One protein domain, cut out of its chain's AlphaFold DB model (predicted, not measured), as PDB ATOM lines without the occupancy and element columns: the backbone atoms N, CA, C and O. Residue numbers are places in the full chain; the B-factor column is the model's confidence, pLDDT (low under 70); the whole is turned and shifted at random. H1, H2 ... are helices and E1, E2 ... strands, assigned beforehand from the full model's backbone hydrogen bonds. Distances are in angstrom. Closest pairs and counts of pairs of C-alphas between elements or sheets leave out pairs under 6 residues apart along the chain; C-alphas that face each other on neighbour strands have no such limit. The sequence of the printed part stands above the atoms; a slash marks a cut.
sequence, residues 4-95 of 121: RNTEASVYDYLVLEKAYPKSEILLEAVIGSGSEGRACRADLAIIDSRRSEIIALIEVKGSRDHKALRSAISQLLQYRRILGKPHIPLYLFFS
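What this domain is: This is residues 4 to 95 of the 121 residues of an uncharacterized protein of Acidimicrobiaceae bacterium (UniProt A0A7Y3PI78). A strongly twisted sheet of four strands makes the middle of the domain, with H2 running along its strands on one face and the shorter H1 slanting over the opposite face. E1 and E2 form a hairpin whose two strands both bend, and E3 lies near the middle of the whole. The printed part has 92 residues, with two named helices and four named strands in the order H1, E1, E2, E3, H2, E4; the sheet is mixed, in the order E1, E2, E3, E4, with E1, E2 and E3 antiparallel in turn and E4 parallel to E3. The class is mixed, helices and strands. The whole is compact, with a radius of gyration of the C-alphas of 13.0 A, and rounded, with spans of 35 by 33 by 22 A.

Where its parts are: In the sheet, E1 is residues 25 to 33, 20.6 A long, and bends by 65 degrees at residue 28. E2 is residues 39 to 48, 21.9 A long, and bends by 86 degrees at residue 43. E3 is residues 53 to 61, 24.6 A long, and E4 is residues 90 to 94, with C-alpha 94 at (27.820, -6.779, -12.364). H2 is residues 66 to 82, 24.5 A long, beginning at C-alpha 66 at (17.921, -9.145, -5.622). H1 is residues 4 to 17, 19.3 A long, beginning at C-alpha 4 at (29.331, 4.514, -16.530).

How they stand to each other: E1, E2 and E3 form a meander, each strand the antiparallel neighbour of the one before, in two hairpins. Between E1 and E2, N 28 and O 43 are 2.9 A apart, within hydrogen-bond range; between E2 and E3, N 46 and O 56 are 2.9 A apart. E3 and E4 are parallel at 26 degrees, with N 91 and O 57 at 2.9 A. E3, H2 and E4 form a strand-helix-strand unit, two parallel neighbour strands with a helix between, and its crossover is right-handed. H2 is on the sheet at a height of 8.4 A, over E3 and only just over E2, on which 3 of its C-alphas fall. It runs along the strands, at 16 degrees to E3 on the local plane; its closest C-alphas to E4 are those of Leu 76 and Leu 90, 6.4 A. H1 is on the opposite face, giving three layers, helices on both faces of a sheet. Its height over the sheet is 8.8 A, over E2 and E3, and it runs slantwise to the strands, at 39 degrees to E3 on the local plane; the closest C-alphas of H1 and E3 are those of Glu 7 and Val 60, 6.2 A. H1 and H2 are apart. In H1 and H2 every O i to N i+4 pair is within hydrogen-bond range.

The domain as a whole: The two C-alphas farthest apart are those of Arg 50 and His 66, 38.0 A. The printed part has no cut and no long link. The mean pLDDT of the printed part is 90.5, and residue 35 alone is under 70.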
ATOM      1  N   ARG A   4      28.533   4.179 -15.333       72.31
ATOM      2  CA  ARG A   4      29.331   4.514 -16.530       72.31
ATOM      3  C   ARG A   4      30.754   3.952 -16.520       72.31
ATOM      4  O   ARG A   4      31.265   3.526 -17.549       72.31
ATOM      5  N   ASN A   5      31.410   3.924 -15.357       78.81
ATOM      6  CA  ASN A   5      32.749   3.329 -15.255       78.81
ATOM      7  C   ASN A   5      32.681   1.805 -15.398       78.81
ATOM      8  O   ASN A   5      33.643   1.189 -15.840       78.81
ATOM      9  N   THR A   6      31.558   1.201 -15.008       80.62
ATOM     10  CA  THR A   6      31.332  -0.241 -15.132       80.62
ATOM     11  C   THR A   6      31.036  -0.618 -16.581       80.62
ATOM     12  O   THR A   6      31.602  -1.589 -17.070       80.62
ATOM     13  N   GLU A   7      30.217   0.166 -17.283       84.12
ATOM     14  CA  GLU A   7      29.971  -0.000 -18.723       84.12
ATOM     15  C   GLU A   7      31.270   0.083 -19.524       84.12
ATOM     16  O   GLU A   7      31.543  -0.800 -20.335       84.12
ATOM     17  N   ALA A   8      32.121   1.076 -19.234       86.81
ATOM     18  CA  ALA A   8      33.438   1.194 -19.854       86.81
ATOM     19  C   ALA A   8      34.312  -0.048 -19.603       86.81
ATOM     20  O   ALA A   8      34.907  -0.577 -20.536       86.81
ATOM     21  N   SER A   9      34.339  -0.579 -18.373       88.25
ATOM     22  CA  SER A   9      35.081  -1.815 -18.078       88.25
ATOM     23  C   SER A   9      34.526  -3.040 -18.813       88.25
ATOM     24  O   SER A   9      35.299  -3.883 -19.262       88.25
ATOM     25  N   VAL A  10      33.201  -3.148 -18.963       91.25
ATOM     26  CA  VAL A  10      32.575  -4.230 -19.743       91.25
ATOM     27  C   VAL A  10      32.911  -4.091 -21.227       91.25
ATOM     28  O   VAL A  10      33.241  -5.085 -21.868       91.25
ATOM     29  N   TYR A  11      32.883  -2.873 -21.767       92.81
ATOM     30  CA  TYR A  11      33.305  -2.603 -23.137       92.81
ATOM     31  C   TYR A  11      34.763  -3.021 -23.368       92.81
ATOM     32  O   TYR A  11      35.049  -3.786 -24.288       92.81
ATOM     33  N   ASP A  12      35.673  -2.591 -22.493       92.50
ATOM     34  CA  ASP A  12      37.090  -2.943 -22.581       92.50
ATOM     35  C   ASP A  12      37.306  -4.453 -22.479       92.50
ATOM     36  O   ASP A  12      38.077  -5.015 -23.251       92.50
ATOM     37  N   TYR A  13      36.582  -5.141 -21.596       91.31
ATOM     38  CA  TYR A  13      36.604  -6.600 -21.512       91.31
ATOM     39  C   TYR A  13      36.195  -7.274 -22.829       91.31
ATOM     40  O   TYR A  13      36.872  -8.189 -23.304       91.31
ATOM     41  N   LEU A  14      35.102  -6.815 -23.446       93.69
ATOM     42  CA  LEU A  14      34.624  -7.367 -24.715       93.69
ATOM     43  C   LEU A  14      35.657  -7.177 -25.832       93.69
ATOM     44  O   LEU A  14      35.902  -8.100 -26.608       93.69
ATOM     45  N   VAL A  15      36.293  -6.008 -25.890       95.00
ATOM     46  CA  VAL A  15      37.268  -5.680 -26.934       95.00
ATOM     47  C   VAL A  15      38.617  -6.354 -26.691       95.00
ATOM     48  O   VAL A  15      39.165  -6.982 -27.592       95.00
ATOM     49  N   LEU A  16      39.180  -6.202 -25.495       93.75
ATOM     50  CA  LEU A  16      40.563  -6.577 -25.201       93.75
ATOM     51  C   LEU A  16      40.701  -8.059 -24.860       93.75
ATOM     52  O   LEU A  16      41.674  -8.687 -25.268       93.75
ATOM     53  N   GLU A  17      39.741  -8.626 -24.126       90.69
ATOM     54  CA  GLU A  17      39.828 -10.018 -23.667       90.69
ATOM     55  C   GLU A  17      39.007 -10.976 -24.523       90.69
ATOM     56  O   GLU A  17      39.403 -12.126 -24.723       90.69
ATOM     57  N   LYS A  18      37.850 -10.529 -25.023       91.06
ATOM     58  CA  LYS A  18      36.990 -11.343 -25.897       91.06
ATOM     59  C   LYS A  18      37.187 -11.078 -27.379       91.06
ATOM     60  O   LYS A  18      36.587 -11.790 -28.179       91.06
ATOM     61  N   ALA A  19      38.059 -10.134 -27.727       94.19
ATOM     62  CA  ALA A  19      38.423  -9.816 -29.102       94.19
ATOM     63  C   ALA A  19      37.216  -9.480 -29.999       94.19
ATOM     64  O   ALA A  19      37.279  -9.671 -31.213       94.19
ATOM     65  N   TYR A  20      36.123  -8.962 -29.422       93.88
ATOM     66  CA  TYR A  20      35.032  -8.415 -30.222       93.88
ATOM     67  C   TYR A  20      35.525  -7.154 -30.946       93.88
ATOM     68  O   TYR A  20      36.101  -6.263 -30.307       93.88
ATOM     69  N   PRO A  21      35.298  -7.029 -32.265       95.62
ATOM     70  CA  PRO A  21      35.609  -5.804 -32.981       95.62
ATOM     71  C   PRO A  21      34.829  -4.628 -32.391       95.62
ATOM     72  O   PRO A  21      33.624  -4.718 -32.176       95.62
ATOM     73  N   LYS A  22      35.489  -3.482 -32.194       95.81
ATOM     74  CA  LYS A  22      34.822  -2.266 -31.691       95.81
ATOM     75  C   LYS A  22      33.634  -1.843 -32.558       95.81
ATOM     76  O   LYS A  22      32.651  -1.339 -32.035       95.81
ATOM     77  N   SER A  23      33.733  -2.059 -33.870       95.25
ATOM     78  CA  SER A  23      32.672  -1.785 -34.843       95.25
ATOM     79  C   SER A  23      31.445  -2.682 -34.682       95.25
ATOM     80  O   SER A  23      30.408  -2.379 -35.257       95.25
ATOM     81  N   GLU A  24      31.559  -3.777 -33.931       97.00
ATOM     82  CA  GLU A  24      30.483  -4.737 -33.677       97.00
ATOM     83  C   GLU A  24      29.853  -4.579 -32.288       97.00
ATOM     84  O   GLU A  24      29.004  -5.376 -31.896       97.00
ATOM     85  N   ILE A  25      30.233  -3.534 -31.548       97.31
ATOM     86  CA  ILE A  25      29.683  -3.225 -30.230       97.31
ATOM     87  C   ILE A  25      28.984  -1.867 -30.304       97.31
ATOM     88  O   ILE A  25      29.622  -0.837 -30.522       97.31
ATOM     89  N   LEU A  26      27.672  -1.861 -30.086       95.81
ATOM     90  CA  LEU A  26      26.874  -0.645 -29.971       95.81
ATOM     91  C   LEU A  26      26.654  -0.304 -28.500       95.81
ATOM     92  O   LEU A  26      26.185  -1.146 -27.739       95.81
ATOM     93  N   LEU A  27      26.957   0.937 -28.124       94.62
ATOM     94  CA  LEU A  27      26.633   1.508 -26.814       94.62
ATOM     95  C   LEU A  27      25.249   2.163 -26.853       94.62
ATOM     96  O   LEU A  27      24.865   2.715 -27.886       94.62
ATOM     97  N   GLU A  28      24.520   2.114 -25.736       93.88
ATOM     98  CA  GLU A  28      23.162   2.670 -25.596       93.88
ATOM     99  C   GLU A  28      22.226   2.255 -26.748       93.88
ATOM    100  O   GLU A  28      21.473   3.064 -27.312       93.88
ATOM    101  N   ALA A  29      22.315   0.979 -27.126       94.19
ATOM    102  CA  ALA A  29      21.697   0.427 -28.316       94.19
ATOM    103  C   ALA A  29      20.170   0.562 -28.261       94.19
ATOM    104  O   ALA A  29      19.505  -0.003 -27.389       94.19
ATOM    105  N   VAL A  30      19.607   1.295 -29.224       93.62
ATOM    106  CA  VAL A  30      18.158   1.461 -29.359       93.62
ATOM    107  C   VAL A  30      17.555   0.159 -29.872       93.62
ATOM    108  O   VAL A  30      17.850  -0.283 -30.978       93.62
ATOM    109  N   ILE A  31      16.693  -0.443 -29.059       91.69
ATOM    110  CA  ILE A  31      16.054  -1.729 -29.352       91.69
ATOM    111  C   ILE A  31      14.722  -1.529 -30.079       91.69
ATOM    112  O   ILE A  31      14.327  -2.338 -30.912       91.69
ATOM    113  N   GLY A  32      14.026  -0.442 -29.755       87.31
ATOM    114  CA  GLY A  32      12.721  -0.100 -30.309       87.31
ATOM    115  C   GLY A  32      11.915   0.750 -29.333       87.31
ATOM    116  O   GLY A  32      12.455   1.275 -28.356       87.31
ATOM    117  N   SER A  33      10.616   0.872 -29.580       81.19
ATOM    118  CA  SER A  33       9.699   1.593 -28.696       81.19
ATOM    119  C   SER A  33       9.088   0.644 -27.668       81.19
ATOM    120  O   SER A  33       8.560  -0.411 -28.016       81.19
ATOM    121  N   GLY A  34       9.158   1.020 -26.393       72.06
ATOM    122  CA  GLY A  34       8.454   0.338 -25.313       72.06
ATOM    123  C   GLY A  34       6.948   0.616 -25.333       72.06
ATOM    124  O   GLY A  34       6.444   1.401 -26.135       72.06
ATOM    125  N   SER A  35       6.229   0.007 -24.390       67.81
ATOM    126  CA  SER A  35       4.765   0.084 -24.256       67.81
ATOM    127  C   SER A  35       4.202   1.501 -24.077       67.81
ATOM    128  O   SER A  35       3.027   1.716 -24.340       67.81
ATOM    129  N   GLU A  36       5.028   2.468 -23.667       71.25
ATOM    130  CA  GLU A  36       4.642   3.878 -23.484       71.25
ATOM    131  C   GLU A  36       5.250   4.815 -24.544       71.25
ATOM    132  O   GLU A  36       5.380   6.016 -24.326       71.25
ATOM    133  N   GLY A  37       5.724   4.276 -25.672       73.06
ATOM    134  CA  GLY A  37       6.358   5.071 -26.732       73.06
ATOM    135  C   GLY A  37       7.755   5.605 -26.389       73.06
ATOM    136  O   GLY A  37       8.412   6.193 -27.246       73.06
ATOM    137  N   ARG A  38       8.259   5.373 -25.168       79.06
ATOM    138  CA  ARG A  38       9.659   5.643 -24.808       79.06
ATOM    139  C   ARG A  38      10.585   4.640 -25.488       79.06
ATOM    140  O   ARG A  38      10.302   3.442 -25.497       79.06
ATOM    141  N   ALA A  39      11.708   5.125 -26.013       82.44
ATOM    142  CA  ALA A  39      12.740   4.267 -26.581       82.44
ATOM    143  C   ALA A  39      13.305   3.329 -25.502       82.44
ATOM    144  O   ALA A  39      13.799   3.784 -24.470       82.44
ATOM    145  N   CYS A  40      13.243   2.025 -25.755       89.75
ATOM    146  CA  CYS A  40      13.947   1.017 -24.975       89.75
ATOM    147  C   CYS A  40      15.392   0.942 -25.467       89.75
ATOM    148  O   CYS A  40      15.635   0.746 -26.661       89.75
ATOM    149  N   ARG A  41      16.340   1.100 -24.543       93.50
ATOM    150  CA  ARG A  41      17.777   1.095 -24.821       93.50
ATOM    151  C   ARG A  41      18.468   0.082 -23.929       93.50
ATOM    152  O   ARG A  41      18.250   0.119 -22.726       93.50
ATOM    153  N   ALA A  42      19.269  -0.788 -24.531       94.44
ATOM    154  CA  ALA A  42      20.189  -1.645 -23.797       94.44
ATOM    155  C   ALA A  42      21.524  -0.920 -23.601       94.44
ATOM    156  O   ALA A  42      21.921  -0.138 -24.468       94.44
ATOM    157  N   ASP A  43      22.235  -1.216 -22.513       94.75
ATOM    158  CA  ASP A  43      23.545  -0.607 -22.245       94.75
ATOM    159  C   ASP A  43      24.541  -0.922 -23.372       94.75
ATOM    160  O   ASP A  43      25.192  -0.018 -23.905       94.75
ATOM    161  N   LEU A  44      24.611  -2.194 -23.790       96.31
ATOM    162  CA  LEU A  44      25.355  -2.602 -24.979       96.31
ATOM    163  C   LEU A  44      24.590  -3.628 -25.824       96.31
ATOM    164  O   LEU A  44      23.818  -4.451 -25.322       96.31
ATOM    165  N   ALA A  45      24.872  -3.635 -27.124       97.00
ATOM    166  CA  ALA A  45      24.468  -4.686 -28.048       97.00
ATOM    167  C   ALA A  45      25.653  -5.147 -28.899       97.00
ATOM    168  O   ALA A  45      26.488  -4.337 -29.299       97.00
ATOM    169  N   ILE A  46      25.697  -6.444 -29.202       97.50
ATOM    170  CA  ILE A  46      26.633  -7.002 -30.181       97.50
ATOM    171  C   ILE A  46      25.911  -7.119 -31.517       97.50
ATOM    172  O   ILE A  46      24.796  -7.654 -31.567       97.50
ATOM    173  N   ILE A  47      26.541  -6.638 -32.584       96.75
ATOM    174  CA  ILE A  47      26.008  -6.693 -33.942       96.75
ATOM    175  C   ILE A  47      26.859  -7.590 -34.835       96.75
ATOM    176  O   ILE A  47      28.081  -7.559 -34.791       96.75
ATOM    177  N   ASP A  48      26.199  -8.360 -35.690       94.50
ATOM    178  CA  ASP A  48      26.835  -8.958 -36.856       94.50
ATOM    179  C   ASP A  48      26.891  -7.888 -37.950       94.50
ATOM    180  O   ASP A  48      25.863  -7.532 -38.538       94.50
ATOM    181  N   SER A  49      28.088  -7.362 -38.213       91.94
ATOM    182  CA  SER A  49      28.305  -6.298 -39.199       91.94
ATOM    183  C   SER A  49      27.934  -6.713 -40.626       91.94
ATOM    184  O   SER A  49      27.489  -5.883 -41.419       91.94
ATOM    185  N   ARG A  50      28.047  -8.003 -40.961       94.06
ATOM    186  CA  ARG A  50      27.750  -8.521 -42.304       94.06
ATOM    187  C   ARG A  50      26.254  -8.553 -42.569       94.06
ATOM    188  O   ARG A  50      25.825  -8.354 -43.702       94.06
ATOM    189  N   ARG A  51      25.471  -8.823 -41.526       93.00
ATOM    190  CA  ARG A  51      24.006  -8.904 -41.592       93.00
ATOM    191  C   ARG A  51      23.316  -7.626 -41.129       93.00
ATOM    192  O   ARG A  51      22.118  -7.489 -41.338       93.00
ATOM    193  N   SER A  52      24.060  -6.695 -40.526       90.31
ATOM    194  CA  SER A  52      23.514  -5.510 -39.853       90.31
ATOM    195  C   SER A  52      22.441  -5.882 -38.823       90.31
ATOM    196  O   SER A  52      21.394  -5.246 -38.719       90.31
ATOM    197  N   GLU A  53      22.693  -6.950 -38.065       94.00
ATOM    198  CA  GLU A  53      21.731  -7.512 -37.122       94.00
ATOM    199  C   GLU A  53      22.278  -7.529 -35.699       94.00
ATOM    200  O   GLU A  53      23.404  -7.954 -35.462       94.00
ATOM    201  N   ILE A  54      21.435  -7.175 -34.728       96.12
ATOM    202  CA  ILE A  54      21.740  -7.413 -33.315       96.12
ATOM    203  C   ILE A  54      21.712  -8.924 -33.044       96.12
ATOM    204  O   ILE A  54      20.700  -9.587 -33.313       96.12
ATOM    205  N   ILE A  55      22.808  -9.448 -32.493       96.00
ATOM    206  CA  ILE A  55      22.998 -10.869 -32.169       96.00
ATOM    207  C   ILE A  55      23.148 -11.142 -30.671       96.00
ATOM    208  O   ILE A  55      23.026 -12.294 -30.272       96.00
ATOM    209  N   ALA A  56      23.363 -10.125 -29.834       97.19
ATOM    210  CA  ALA A  56      23.292 -10.249 -28.377       97.19
ATOM    211  C   ALA A  56      22.961  -8.907 -27.715       97.19
ATOM    212  O   ALA A  56      23.282  -7.849 -28.257       97.19
ATOM    213  N   LEU A  57      22.361  -8.965 -26.525       97.31
ATOM    214  CA  LEU A  57      22.085  -7.797 -25.684       97.31
ATOM    215  C   LEU A  57      22.765  -7.926 -24.329       97.31
ATOM    216  O   LEU A  57      22.847  -9.023 -23.770       97.31
ATOM    217  N   ILE A  58      23.219  -6.797 -23.798       95.56
ATOM    218  CA  ILE A  58      23.982  -6.729 -22.560       95.56
ATOM    219  C   ILE A  58      23.427  -5.604 -21.689       95.56
ATOM    220  O   ILE A  58      23.295  -4.468 -22.133       95.56
ATOM    221  N   GLU A  59      23.146  -5.940 -20.435       94.50
ATOM    222  CA  GLU A  59      22.852  -4.984 -19.369       94.50
ATOM    223  C   GLU A  59      23.968  -5.024 -18.324       94.50
ATOM    224  O   GLU A  59      24.514  -6.085 -17.997       94.50
ATOM    225  N   VAL A  60      24.288  -3.864 -17.772       91.50
ATOM    226  CA  VAL A  60      25.318  -3.656 -16.764       91.50
ATOM    227  C   VAL A  60      24.654  -3.073 -15.523       91.50
ATOM    228  O   VAL A  60      23.847  -2.148 -15.591       91.50
ATOM    229  N   LYS A  61      24.953  -3.641 -14.352       88.19
ATOM    230  CA  LYS A  61      24.425  -3.155 -13.070       88.19
ATOM    231  C   LYS A  61      25.537  -2.959 -12.048       88.19
ATOM    232  O   LYS A  61      26.479  -3.749 -11.944       88.19
ATOM    233  N   GLY A  62      25.414  -1.898 -11.251       83.62
ATOM    234  CA  GLY A  62      26.386  -1.568 -10.207       83.62
ATOM    235  C   GLY A  62      26.443  -2.601  -9.078       83.62
ATOM    236  O   GLY A  62      27.518  -2.870  -8.542       83.62
ATOM    237  N   SER A  63      25.313  -3.225  -8.746       81.75
ATOM    238  CA  SER A  63      25.162  -4.161  -7.629       81.75
ATOM    239  C   SER A  63      24.412  -5.424  -8.036       81.75
ATOM    240  O   SER A  63      23.608  -5.437  -8.966       81.75
ATOM    241  N   ARG A  64      24.672  -6.502  -7.293       84.69
ATOM    242  CA  ARG A  64      24.043  -7.816  -7.477       84.69
ATOM    243  C   ARG A  64      22.896  -8.058  -6.487       84.69
ATOM    244  O   ARG A  64      22.603  -9.198  -6.138       84.69
ATOM    245  N   ASP A  65      22.272  -6.990  -5.990       88.81
ATOM    246  CA  ASP A  65      21.127  -7.115  -5.091       88.81
ATOM    247  C   ASP A  65      19.914  -7.717  -5.820       88.81
ATOM    248  O   ASP A  65      19.740  -7.584  -7.035       88.81
ATOM    249  N   HIS A  66      19.053  -8.400  -5.064       88.06
ATOM    250  CA  HIS A  66      17.921  -9.145  -5.622       88.06
ATOM    251  C   HIS A  66      16.941  -8.268  -6.413       88.06
ATOM    252  O   HIS A  66      16.304  -8.755  -7.351       88.06
ATOM    253  N   LYS A  67      16.777  -6.993  -6.039       88.44
ATOM    254  CA  LYS A  67      15.843  -6.091  -6.718       88.44
ATOM    255  C   LYS A  67      16.409  -5.666  -8.072       88.44
ATOM    256  O   LYS A  67      15.696  -5.788  -9.069       88.44
ATOM    257  N   ALA A  68      17.675  -5.252  -8.114       85.19
ATOM    258  CA  ALA A  68      18.374  -4.905  -9.349       85.19
ATOM    259  C   ALA A  68      18.424  -6.088 -10.323       85.19
ATOM    260  O   ALA A  68      18.076  -5.930 -11.492       85.19
ATOM    261  N   LEU A  69      18.746  -7.291  -9.832       89.88
ATOM    262  CA  LEU A  69      18.773  -8.510 -10.645       89.88
ATOM    263  C   LEU A  69      17.418  -8.787 -11.314       89.88
ATOM    264  O   LEU A  69      17.357  -8.992 -12.524       89.88
ATOM    265  N   ARG A  70      16.320  -8.775 -10.545       92.38
ATOM    266  CA  ARG A  70      14.979  -9.019 -11.100       92.38
ATOM    267  C   ARG A  70      14.578  -7.955 -12.117       92.38
ATOM    268  O   ARG A  70      14.006  -8.296 -13.146       92.38
ATOM    269  N   SER A  71      14.889  -6.690 -11.839       90.75
ATOM    270  CA  SER A  71      14.621  -5.589 -12.767       90.75
ATOM    271  C   SER A  71      15.377  -5.764 -14.086       90.75
ATOM    272  O   SER A  71      14.768  -5.683 -15.149       90.75
ATOM    273  N   ALA A  72      16.671  -6.085 -14.022       92.19
ATOM    274  CA  ALA A  72      17.510  -6.291 -15.199       92.19
ATOM    275  C   ALA A  72      17.066  -7.502 -16.033       92.19
ATOM    276  O   ALA A  72      17.000  -7.422 -17.258       92.19
ATOM    277  N   ILE A  73      16.680  -8.611 -15.389       93.56
ATOM    278  CA  ILE A  73      16.095  -9.764 -16.092       93.56
ATOM    279  C   ILE A  73      14.808  -9.346 -16.811       93.56
ATOM    280  O   ILE A  73      14.646  -9.649 -17.992       93.56
ATOM    281  N   SER A  74      13.906  -8.625 -16.141       93.12
ATOM    282  CA  SER A  74      12.671  -8.139 -16.765       93.12
ATOM    283  C   SER A  74      12.943  -7.229 -17.969       93.12
ATOM    284  O   SER A  74      12.287  -7.395 -18.999       93.12
ATOM    285  N   GLN A  75      13.931  -6.331 -17.879       92.12
ATOM    286  CA  GLN A  75      14.365  -5.470 -18.988       92.12
ATOM    287  C   GLN A  75      14.885  -6.290 -20.176       92.12
ATOM    288  O   GLN A  75      14.377  -6.158 -21.287       92.12
ATOM    289  N   LEU A  76      15.817  -7.216 -19.941       94.38
ATOM    290  CA  LEU A  76      16.371  -8.080 -20.990       94.38
ATOM    291  C   LEU A  76      15.284  -8.926 -21.678       94.38
ATOM    292  O   LEU A  76      15.265  -9.067 -22.903       94.38
ATOM    293  N   LEU A  77      14.330  -9.456 -20.906       93.69
ATOM    294  CA  LEU A  77      13.192 -10.201 -21.449       93.69
ATOM    295  C   LEU A  77      12.243  -9.311 -22.259       93.69
ATOM    296  O   LEU A  77      11.680  -9.776 -23.254       93.69
ATOM    297  N   GLN A  78      12.063  -8.051 -21.861       92.44
ATOM    298  CA  GLN A  78      11.293  -7.074 -22.626       92.44
ATOM    299  C   GLN A  78      11.976  -6.764 -23.958       92.44
ATOM    300  O   GLN A  78      11.317  -6.823 -24.994       92.44
ATOM    301  N   TYR A  79      13.286  -6.512 -23.964       93.62
ATOM    302  CA  TYR A  79      14.026  -6.251 -25.200       93.62
ATOM    303  C   TYR A  79      13.924  -7.411 -26.181       93.62
ATOM    304  O   TYR A  79      13.653  -7.211 -27.361       93.62
ATOM    305  N   ARG A  80      14.056  -8.642 -25.677       93.44
ATOM    306  CA  ARG A  80      13.880  -9.852 -26.479       93.44
ATOM    307  C   ARG A  80      12.520  -9.903 -27.177       93.44
ATOM    308  O   ARG A  80      12.445 -10.309 -28.334       93.44
ATOM    309  N   ARG A  81      11.452  -9.509 -26.473       92.50
ATOM    310  CA  ARG A  81      10.100  -9.434 -27.049       92.50
ATOM    311  C   ARG A  81      10.017  -8.353 -28.123       92.50
ATOM    312  O   ARG A  81       9.483  -8.634 -29.187       92.50
ATOM    313  N   ILE A  82      10.577  -7.168 -27.867       92.25
ATOM    314  CA  ILE A  82      10.583  -6.044 -28.819       92.25
ATOM    315  C   ILE A  82      11.331  -6.412 -30.107       92.25
ATOM    316  O   ILE A  82      10.831  -6.146 -31.193       92.25
ATOM    317  N   LEU A  83      12.482  -7.082 -30.003       91.94
ATOM    318  CA  LEU A  83      13.255  -7.519 -31.172       91.94
ATOM    319  C   LEU A  83      12.598  -8.652 -31.966       91.94
ATOM    320  O   LEU A  83      13.058  -8.960 -33.062       91.94
ATOM    321  N   GLY A  84      11.601  -9.345 -31.405       92.56
ATOM    322  CA  GLY A  84      11.028 -10.540 -32.029       92.56
ATOM    323  C   GLY A  84      12.022 -11.702 -32.176       92.56
ATOM    324  O   GLY A  84      11.799 -12.598 -32.985       92.56
ATOM    325  N   LYS A  85      13.123 -11.714 -31.407       91.81
ATOM    326  CA  LYS A  85      14.182 -12.738 -31.475       91.81
ATOM    327  C   LYS A  85      14.145 -13.647 -30.235       91.81
ATOM    328  O   LYS A  85      14.847 -13.372 -29.266       91.81
ATOM    329  N   PRO A  86      13.370 -14.750 -30.220       89.38
ATOM    330  CA  PRO A  86      13.117 -15.543 -29.005       89.38
ATOM    331  C   PRO A  86      14.363 -16.210 -28.402       89.38
ATOM    332  O   PRO A  86      14.383 -16.502 -27.206       89.38
ATOM    333  N   HIS A  87      15.406 -16.415 -29.207       92.88
ATOM    334  CA  HIS A  87      16.644 -17.087 -28.806       92.88
ATOM    335  C   HIS A  87      17.867 -16.168 -28.812       92.88
ATOM    336  O   HIS A  87      18.988 -16.664 -28.798       92.88
ATOM    337  N   ILE A  88      17.678 -14.844 -28.840       95.81
ATOM    338  CA  ILE A  88      18.820 -13.935 -28.740       95.81
ATOM    339  C   ILE A  88      19.515 -14.105 -27.374       95.81
ATOM    340  O   ILE A  88      18.832 -14.084 -26.344       95.81
ATOM    341  N   PRO A  89      20.847 -14.282 -27.342       97.06
ATOM    342  CA  PRO A  89      21.633 -14.234 -26.118       97.06
ATOM    343  C   PRO A  89      21.433 -12.928 -25.340       97.06
ATOM    344  O   PRO A  89      21.466 -11.832 -25.905       97.06
ATOM    345  N   LEU A  90      21.250 -13.063 -24.027       96.75
ATOM    346  CA  LEU A  90      21.069 -11.964 -23.082       96.75
ATOM    347  C   LEU A  90      22.124 -12.105 -21.986       96.75
ATOM    348  O   LEU A  90      22.199 -13.153 -21.339       96.75
ATOM    349  N   TYR A  91      22.914 -11.061 -21.762       94.94
ATOM    350  CA  TYR A  91      23.961 -11.047 -20.746       94.94
ATOM    351  C   TYR A  91      23.698  -9.966 -19.705       94.94
ATOM    352  O   TYR A  91      23.238  -8.870 -20.020       94.94
ATOM    353  N   LEU A  92      24.024 -10.281 -18.456       93.12
ATOM    354  CA  LEU A  92      23.934  -9.356 -17.337       93.12
ATOM    355  C   LEU A  92      25.274  -9.319 -16.607       93.12
ATOM    356  O   LEU A  92      25.707 -10.328 -16.046       93.12
ATOM    357  N   PHE A  93      25.919  -8.157 -16.621       90.12
ATOM    358  CA  PHE A  93      27.195  -7.915 -15.957       90.12
ATOM    359  C   PHE A  93      26.993  -7.139 -14.658       90.12
ATOM    360  O   PHE A  93      26.141  -6.258 -14.558       90.12
ATOM    361  N   PHE A  94      27.824  -7.448 -13.662       85.62
ATOM    362  CA  PHE A  94      27.820  -6.779 -12.364       85.62
ATOM    363  C   PHE A  94      29.190  -6.178 -12.063       85.62
ATOM    364  O   PHE A  94      30.213  -6.832 -12.269       85.62
ATOM    365  N   SER A  95      29.215  -4.966 -11.497       72.50
ATOM    366  CA  SER A  95      30.473  -4.265 -11.175       72.50
ATOM    367  C   SER A  95      31.335  -4.958 -10.108       72.50
ATOM    368  O   SER A  95      32.516  -4.646  -9.961       72.50
TER     369      SER A  95